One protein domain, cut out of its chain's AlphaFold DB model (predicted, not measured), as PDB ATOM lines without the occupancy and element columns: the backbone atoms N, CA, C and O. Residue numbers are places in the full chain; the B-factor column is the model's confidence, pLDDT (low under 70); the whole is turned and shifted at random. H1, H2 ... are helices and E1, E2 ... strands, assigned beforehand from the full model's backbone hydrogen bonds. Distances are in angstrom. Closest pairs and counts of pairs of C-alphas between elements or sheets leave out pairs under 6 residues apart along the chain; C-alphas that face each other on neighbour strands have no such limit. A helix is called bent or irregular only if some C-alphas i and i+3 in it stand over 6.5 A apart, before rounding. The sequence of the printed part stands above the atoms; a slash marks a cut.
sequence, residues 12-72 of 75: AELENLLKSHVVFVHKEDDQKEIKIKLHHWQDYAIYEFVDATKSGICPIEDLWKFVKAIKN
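AT A GLANCE: This is residues 12 to 72 of the 75 residues of an uncharacterized protein of Bacillus badius (UniProt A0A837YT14). A strongly twisted sheet of five antiparallel strands is turned into two parts, E3 and E4 in one and E1 and E5 crossing their direction in the other, with the bent strand E2 joining them. Two short helices, H1 and H2, pack on this sheet beside its strands. The printed part has 61 residues, in the order H1, E1, E2, E3, E4, H2, E5, and the sheet's order is E4, E3, E2, E1, E5. The class is mixed, helices and strands; the whole is compact, with a radius of gyration of the C-alphas of 10.7 A and spans of 29 by 24 by 17 A.

IN THESE COORDINATES: H1, residues 12 to 18, begins at C-alpha 12 (30.029, 84.254, 61.064). E1 is residues 22 to 26. E2, residues 29 to 38, is the longest strand, 22.7 A from first to last C-alpha, and bends by 77 degrees at Lys 32. E3, residues 44 to 49, is 16.7 A long, and E4 is residues 55 to 59. H2, residues 60 to 65, is only just irregular: C-alphas 61 and 64 are 6.9 A apart. E5, residues 67 to 71, ends at C-alpha 71 (45.346, 86.178, 49.850).

HOW THE PARTS SIT: E1, E2, E3 and E4 form a meander, each strand the antiparallel neighbour of the one before, in three hairpins. E2 has staggered pairing, with E1 over residues 29 to 34 and with E3 over 34 to 38. N 34 and O 24 are 2.8 A apart, N 35 and O 48 2.7 A, both within hydrogen-bond range. Between E4 and E3, N 45 and O 58 are 2.8 A apart. The edge strand E5 is antiparallel to E1 at 146 degrees, with N 23 and O 70 2.8 A apart. H1 is on the sheet at a height of 8.0 A, over none of its strands; its closest C-alphas with E2 are those of Glu 15 and Leu 38, 7.4 A. H2 is on the sheet at 7.7 A, only just over none, with 2 of its C-alphas falling on E3. H1 and H2 are close but not clearly touching, the C-alphas of Leu 14 and Ile 60 being 7.5 A apart. In H1 every O i to N i+4 pair is within hydrogen-bond range; in H2 0 of 2 are, beside 2 of 3 O i to N i+3 pairs.

THE WHOLE: The C-alphas farthest apart are those of Gln 31 and Gln 42, 29.5 A. The printed part has no cut, and its six links are tight. The mean pLDDT of the printed part is 88.7, and no printed residue is under 70.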
ATOM      1  N   ALA A  12      28.877  84.756  60.309       87.75
ATOM      2  CA  ALA A  12      30.029  84.254  61.064       87.75
ATOM      3  C   ALA A  12      31.193  83.785  60.167       87.75
ATOM      4  O   ALA A  12      32.362  83.966  60.505       87.75
ATOM      5  N   GLU A  13      30.892  83.196  59.007       87.50
ATOM      6  CA  GLU A  13      31.910  82.750  58.048       87.50
ATOM      7  C   GLU A  13      32.569  83.947  57.360       87.50
ATOM      8  O   GLU A  13      33.794  83.998  57.235       87.50
ATOM      9  N   LEU A  14      31.758  84.938  56.972       88.81
ATOM     10  CA  LEU A  14      32.261  86.180  56.402       88.81
ATOM     11  C   LEU A  14      33.105  86.941  57.426       88.81
ATOM     12  O   LEU A  14      34.165  87.446  57.076       88.81
ATOM     13  N   GLU A  15      32.695  86.972  58.694       89.94
ATOM     14  CA  GLU A  15      33.464  87.596  59.773       89.94
ATOM     15  C   GLU A  15      34.860  86.973  59.923       89.94
ATOM     16  O   GLU A  15      35.855  87.692  60.036       89.94
ATOM     17  N   ASN A  16      34.957  85.642  59.879       88.44
ATOM     18  CA  ASN A  16      36.241  84.940  59.928       88.44
ATOM     19  C   ASN A  16      37.118  85.257  58.710       88.44
ATOM     20  O   ASN A  16      38.335  85.426  58.846       88.44
ATOM     21  N   LEU A  17      36.515  85.383  57.523       86.31
ATOM     22  CA  LEU A  17      37.248  85.771  56.323       86.31
ATOM     23  C   LEU A  17      37.725  87.231  56.396       86.31
ATOM     24  O   LEU A  17      38.869  87.504  56.054       86.31
ATOM     25  N   LEU A  18      36.901  88.151  56.903       87.62
ATOM     26  CA  LEU A  18      37.264  89.561  57.101       87.62
ATOM     27  C   LEU A  18      38.419  89.742  58.100       87.62
ATOM     28  O   LEU A  18      39.185  90.694  57.982       87.62
ATOM     29  N   LYS A  19      38.557  88.832  59.071       86.38
ATOM     30  CA  LYS A  19      39.692  88.787  60.012       86.38
ATOM     31  C   LYS A  19      40.960  88.177  59.404       86.38
ATOM     32  O   LYS A  19      42.023  88.246  60.016       86.38
ATOM     33  N   SER A  20      40.859  87.550  58.234       83.81
ATOM     34  CA  SER A  20      41.994  86.939  57.544       83.81
ATOM     35  C   SER A  20      42.737  87.964  56.682       83.81
ATOM     36  O   SER A  20      42.175  88.969  56.258       83.81
ATOM     37  N   HIS A  21      44.006  87.689  56.363       82.50
ATOM     38  CA  HIS A  21      44.822  88.513  55.460       82.50
ATOM     39  C   HIS A  21      44.409  88.306  53.993       82.50
ATOM     40  O   HIS A  21      45.156  87.753  53.184       82.50
ATOM     41  N   VAL A  22      43.187  88.703  53.651       87.38
ATOM     42  CA  VAL A  22      42.648  88.632  52.292       87.38
ATOM     43  C   VAL A  22      42.230  90.013  51.806       87.38
ATOM     44  O   VAL A  22      41.833  90.873  52.588       87.38
ATOM     45  N   VAL A  23      42.323  90.214  50.498       89.31
ATOM     46  CA  VAL A  23      41.740  91.359  49.798       89.31
ATOM     47  C   VAL A  23      40.582  90.835  48.963       89.31
ATOM     48  O   VAL A  23      40.687  89.770  48.353       89.31
ATOM     49  N   PHE A  24      39.474  91.565  48.948       90.75
ATOM     50  CA  PHE A  24      38.345  91.251  48.085       90.75
ATOM     51  C   PHE A  24      38.451  92.088  46.817       90.75
ATOM     52  O   PHE A  24      38.704  93.288  46.874       90.75
ATOM     53  N   VAL A  25      38.273  91.444  45.672       91.38
ATOM     54  CA  VAL A  25      38.376  92.054  44.346       91.38
ATOM     55  C   VAL A  25      37.197  91.628  43.483       91.38
ATOM     56  O   VAL A  25      36.506  90.648  43.790       91.38
ATOM     57  N   HIS A  26      36.943  92.361  42.405       91.31
ATOM     58  CA  HIS A  26      35.913  91.993  41.444       91.31
ATOM     59  C   HIS A  26      36.296  90.714  40.698       91.31
ATOM     60  O   HIS A  26      37.426  90.546  40.253       91.31
ATOM     61  N   LYS A  27      35.335  89.810  40.508       88.88
ATOM     62  CA  LYS A  27      35.574  88.501  39.884       88.88
ATOM     63  C   LYS A  27      36.087  88.594  38.442       88.88
ATOM     64  O   LYS A  27      36.848  87.732  38.015       88.88
ATOM     65  N   GLU A  28      35.659  89.618  37.707       88.44
ATOM     66  CA  GLU A  28      36.081  89.858  36.318       88.44
ATOM     67  C   GLU A  28      37.330  90.744  36.207       88.44
ATOM     68  O   GLU A  28      37.901  90.858  35.127       88.44
ATOM     69  N   ASP A  29      37.742  91.396  37.297       87.31
ATOM     70  CA  ASP A  29      38.853  92.344  37.283       87.31
ATOM     71  C   ASP A  29      39.535  92.383  38.655       87.31
ATOM     72  O   ASP A  29      39.091  93.078  39.572       87.31
ATOM     73  N   ASP A  30      40.632  91.633  38.777       85.56
ATOM     74  CA  ASP A  30      41.406  91.520  40.015       85.56
ATOM     75  C   ASP A  30      42.047  92.860  40.444       85.56
ATOM     76  O   ASP A  30      42.496  92.969  41.583       85.56
ATOM     77  N   GLN A  31      42.096  93.882  39.574       86.00
ATOM     78  CA  GLN A  31      42.571  95.224  39.948       86.00
ATOM     79  C   GLN A  31      41.496  96.049  40.663       86.00
ATOM     80  O   GLN A  31      41.826  97.018  41.339       86.00
ATOM     81  N   LYS A  32      40.215  95.677  40.539       89.38
ATOM     82  CA  LYS A  32      39.112  96.388  41.194       89.38
ATOM     83  C   LYS A  32      38.909  95.869  42.608       89.38
ATOM     84  O   LYS A  32      38.185  94.896  42.817       89.38
ATOM     85  N   GLU A  33      39.506  96.547  43.581       91.62
ATOM     86  CA  GLU A  33      39.311  96.230  44.994       91.62
ATOM     87  C   GLU A  33      37.885  96.556  45.468       91.62
ATOM     88  O   GLU A  33      37.283  97.575  45.114       91.62
ATOM     89  N   ILE A  34      37.351  95.676  46.313       92.56
ATOM     90  CA  ILE A  34      36.031  95.779  46.927       92.56
ATOM     91  C   ILE A  34      36.218  95.714  48.441       92.56
ATOM     92  O   ILE A  34      36.799  94.780  48.978       92.56
ATOM     93  N   LYS A  35      35.699  96.688  49.175       92.69
ATOM     94  CA  LYS A  35      35.602  96.633  50.634       92.69
ATOM     95  C   LYS A  35      34.305  95.936  51.007       92.69
ATOM     96  O   LYS A  35      33.233  96.402  50.635       92.69
ATOM     97  N   ILE A  36      34.406  94.845  51.761       92.31
ATOM     98  CA  ILE A  36      33.257  94.110  52.297       92.31
ATOM     99  C   ILE A  36      33.136  94.382  53.798       92.31
ATOM    100  O   ILE A  36      34.133  94.380  54.519       92.31
ATOM    101  N   LYS A  37      31.913  94.600  54.281       92.12
ATOM    102  CA  LYS A  37      31.574  94.700  55.709       92.12
ATOM    103  C   LYS A  37      30.288  93.932  55.986       92.12
ATOM    104  O   LYS A  37      29.453  93.787  55.098       92.12
ATOM    105  N   LEU A  38      30.096  93.483  57.221       92.75
ATOM    106  CA  LEU A  38      28.811  92.925  57.643       92.75
ATOM    107  C   LEU A  38      27.760  94.034  57.750       92.75
ATOM    108  O   LEU A  38      28.044  95.123  58.252       92.75
ATOM    109  N   HIS A  39      26.551  93.754  57.267       92.69
ATOM    110  CA  HIS A  39      25.394  94.610  57.499       92.69
ATOM    111  C   HIS A  39      24.764  94.279  58.862       92.69
ATOM    112  O   HIS A  39      25.012  93.222  59.437       92.69
ATOM    113  N   HIS A  40      23.917  95.169  59.385       88.94
ATOM    114  CA  HIS A  40      23.166  94.901  60.620       88.94
ATOM    115  C   HIS A  40      22.027  93.884  60.415       88.94
ATOM    116  O   HIS A  40      21.480  93.361  61.382       88.94
ATOM    117  N   TRP A  41      21.658  93.613  59.160       91.31
ATOM    118  CA  TRP A  41      20.734  92.533  58.815       91.31
ATOM    119  C   TRP A  41      21.481  91.209  58.810       91.31
ATOM    120  O   TRP A  41      22.572  91.108  58.250       91.31
ATOM    121  N   GLN A  42      20.862  90.200  59.414       88.56
ATOM    122  CA  GLN A  42      21.416  88.857  59.470       88.56
ATOM    123  C   GLN A  42      21.684  88.327  58.059       88.56
ATOM    124  O   GLN A  42      20.791  88.316  57.221       88.56
ATOM    125  N   ASP A  43      22.914  87.874  57.831       91.00
ATOM    126  CA  ASP A  43      23.377  87.258  56.586       91.00
ATOM    127  C   ASP A  43      23.372  88.191  55.362       91.00
ATOM    128  O   ASP A  43      23.357  87.743  54.216       91.00
ATOM    129  N   TYR A  44      23.495  89.500  55.609       93.06
ATOM    130  CA  TYR A  44      23.755  90.517  54.590       93.06
ATOM    131  C   TYR A  44      25.131  91.171  54.766       93.06
ATOM    132  O   TYR A  44      25.646  91.334  55.874       93.06
ATOM    133  N   ALA A  45      25.703  91.608  53.648       93.94
ATOM    134  CA  ALA A  45      26.948  92.355  53.586       93.94
ATOM    135  C   ALA A  45      26.766  93.674  52.836       93.94
ATOM    136  O   ALA A  45      25.960  93.788  51.914       93.94
ATOM    137  N   ILE A  46      27.564  94.661  53.229       94.25
ATOM    138  CA  ILE A  46      27.785  95.892  52.480       94.25
ATOM    139  C   ILE A  46      29.042  95.685  51.640       94.25
ATOM    140  O   ILE A  46      30.064  95.236  52.166       94.25
ATOM    141  N   TYR A  47      28.983  96.055  50.366       92.88
ATOM    142  CA  TYR A  47      30.152  96.136  49.501       92.88
ATOM    143  C   TYR A  47      30.350  97.565  48.992       92.88
ATOM    144  O   TYR A  47      29.387  98.290  48.743       92.88
ATOM    145  N   GLU A  48      31.604  97.965  48.822       93.62
ATOM    146  CA  GLU A  48      32.000  99.281  48.318       93.62
ATOM    147  C   GLU A  48      33.231  99.122  47.425       93.62
ATOM    148  O   GLU A  48      34.260  98.621  47.871       93.62
ATOM    149  N   PHE A  49      33.134  99.514  46.159       90.75
ATOM    150  CA  PHE A  49      34.281  99.490  45.253       90.75
ATOM    151  C   PHE A  49      35.238 100.630  45.608       90.75
ATOM    152  O   PHE A  49      34.808 101.764  45.782       90.75
ATOM    153  N   VAL A  50      36.538 100.353  45.718       87.44
ATOM    154  CA  VAL A  50      37.514 101.375  46.143       87.44
ATOM    155  C   VAL A  50      37.688 102.462  45.081       87.44
ATOM    156  O   VAL A  50      37.721 103.644  45.413       87.44
ATOM    157  N   ASP A  51      37.725 102.069  43.808       82.06
ATOM    158  CA  ASP A  51      37.937 102.980  42.675       82.06
ATOM    159  C   ASP A  51      36.638 103.511  42.050       82.06
ATOM    160  O   ASP A  51      36.669 104.240  41.058       82.06
ATOM    161  N   ALA A  52      35.473 103.136  42.586       72.25
ATOM    162  CA  ALA A  52      34.186 103.541  42.034       72.25
ATOM    163  C   ALA A  52      33.203 103.932  43.136       72.25
ATOM    164  O   ALA A  52      33.093 103.268  44.155       72.25
ATOM    165  N   THR A  53      32.355 104.925  42.875       76.00
ATOM    166  CA  THR A  53      31.196 105.286  43.717       76.00
ATOM    167  C   THR A  53      30.059 104.252  43.654       76.00
ATOM    168  O   THR A  53      28.882 104.589  43.759       76.00
ATOM    169  N   LYS A  54      30.389 102.972  43.456       84.81
ATOM    170  CA  LYS A  54      29.439 101.864  43.497       84.81
ATOM    171  C   LYS A  54      29.538 101.197  44.860       84.81
ATOM    172  O   LYS A  54      30.559 100.610  45.205       84.81
ATOM    173  N   SER A  55      28.452 101.255  45.611       90.94
ATOM    174  CA  SER A  55      28.270 100.505  46.844       90.94
ATOM    175  C   SER A  55      26.860  99.937  46.895       90.94
ATOM    176  O   SER A  55      25.973 100.362  46.149       90.94
ATOM    177  N   GLY A  56      26.658  98.931  47.732       92.38
ATOM    178  CA  GLY A  56      25.365  98.284  47.865       92.38
ATOM    179  C   GLY A  56      25.321  97.325  49.038       92.38
ATOM    180  O   GLY A  56      26.317  97.097  49.724       92.38
ATOM    181  N   ILE A  57      24.134  96.776  49.259       94.06
ATOM    182  CA  ILE A  57      23.873  95.748  50.260       94.06
ATOM    183  C   ILE A  57      23.393  94.509  49.510       94.06
ATOM    184  O   ILE A  57      22.513  94.614  48.656       94.06
ATOM    185  N   CYS A  58      23.955  93.344  49.815       93.19
ATOM    186  CA  CYS A  58      23.525  92.074  49.237       93.19
ATOM    187  C   CYS A  58      23.516  90.959  50.289       93.19
ATOM    188  O   CYS A  58      24.214  91.070  51.302       93.19
ATOM    189  N   PRO A  59      22.760  89.874  50.061       93.56
ATOM    190  CA  PRO A  59      22.937  88.644  50.822       93.56
ATOM    191  C   PRO A  59      24.396  88.182  50.753       93.56
ATOM    192  O   PRO A  59      25.049  88.303  49.712       93.56
ATOM    193  N   ILE A  60      24.923  87.640  51.847       92.31
ATOM    194  CA  ILE A  60      26.303  87.132  51.902       92.31
ATOM    195  C   ILE A  60      26.496  86.003  50.894       92.31
ATOM    196  O   ILE A  60      27.499  85.975  50.182       92.31
ATOM    197  N   GLU A  61      25.494  85.131  50.772       90.44
ATOM    198  CA  GLU A  61      25.486  84.054  49.788       90.44
ATOM    199  C   GLU A  61      25.516  84.542  48.338       90.44
ATOM    200  O   GLU A  61      25.715  83.724  47.459       90.44
ATOM    201  N   ASP A  62      25.321  85.832  48.063       91.19
ATOM    202  CA  ASP A  62      25.381  86.391  46.713       91.19
ATOM    203  C   ASP A  62      26.728  87.047  46.398       91.19
ATOM    204  O   ASP A  62      27.013  87.322  45.231       91.19
ATOM    205  N   LEU A  63      27.596  87.247  47.398       89.56
ATOM    206  CA  LEU A  63      28.903  87.880  47.206       89.56
ATOM    207  C   LEU A  63      29.755  87.138  46.172       89.56
ATOM    208  O   LEU A  63      30.380  87.773  45.327       89.56
ATOM    209  N   TRP A  64      29.745  85.802  46.163       86.75
ATOM    210  CA  TRP A  64      30.556  85.005  45.228       86.75
ATOM    211  C   TRP A  64      30.200  85.222  43.747       86.75
ATOM    212  O   TRP A  64      30.986  84.859  42.861       86.75
ATOM    213  N   LYS A  65      29.024  85.797  43.451       88.31
ATOM    214  CA  LYS A  65      28.609  86.096  42.075       88.31
ATOM    215  C   LYS A  65      29.543  87.120  41.427       88.31
ATOM    216  O   LYS A  65      29.823  86.998  40.239       88.31
ATOM    217  N   PHE A  66      30.062  88.074  42.204       88.81
ATOM    218  CA  PHE A  66      30.862  89.199  41.698       88.81
ATOM    219  C   PHE A  66      32.139  89.493  42.501       88.81
ATOM    220  O   PHE A  66      32.979  90.261  42.038       88.81
ATOM    221  N   VAL A  67      32.326  88.872  43.668       89.44
ATOM    222  CA  VAL A  67      33.485  89.061  44.549       89.44
ATOM    223  C   VAL A  67      34.364  87.816  44.561       89.44
ATOM    224  O   VAL A  67      33.888  86.682  44.636       89.44
ATOM    225  N   LYS A  68      35.673  88.041  44.558       89.19
ATOM    226  CA  LYS A  68      36.721  87.040  44.745       89.19
ATOM    227  C   LYS A  68      37.630  87.486  45.887       89.19
ATOM    228  O   LYS A  68      37.989  88.653  45.965       89.19
ATOM    229  N   ALA A  69      38.009  86.566  46.768       87.75
ATOM    230  CA  ALA A  69      38.985  86.826  47.820       87.75
ATOM    231  C   ALA A  69      40.356  86.309  47.379       87.75
ATOM    232  O   ALA A  69      40.520  85.137  47.032       87.75
ATOM    233  N   ILE A  70      41.352  87.184  47.393       86.56
ATOM    234  CA  ILE A  70      42.748  86.851  47.126       86.56
ATOM    235  C   ILE A  70      43.535  86.974  48.428       86.56
ATOM    236  O   ILE A  70      43.324  87.901  49.205       86.56
ATOM    237  N   LYS A  71      44.440  86.030  48.705       80.81
ATOM    238  CA  LYS A  71      45.346  86.178  49.850       80.81
ATOM    239  C   LYS A  71      46.223  87.400  49.620       80.81
ATOM    240  O   LYS A  71      46.862  87.511  48.574       80.81
ATOM    241  N   ASN A  72      46.265  88.285  50.604       70.31
ATOM    242  CA  ASN A  72      47.201  89.385  50.594       70.31
ATOM    243  C   ASN A  72      48.582  88.814  50.933       70.31
ATOM    244  O   ASN A  72      48.889  88.585  52.095       70.31
TER     245      ASN A  72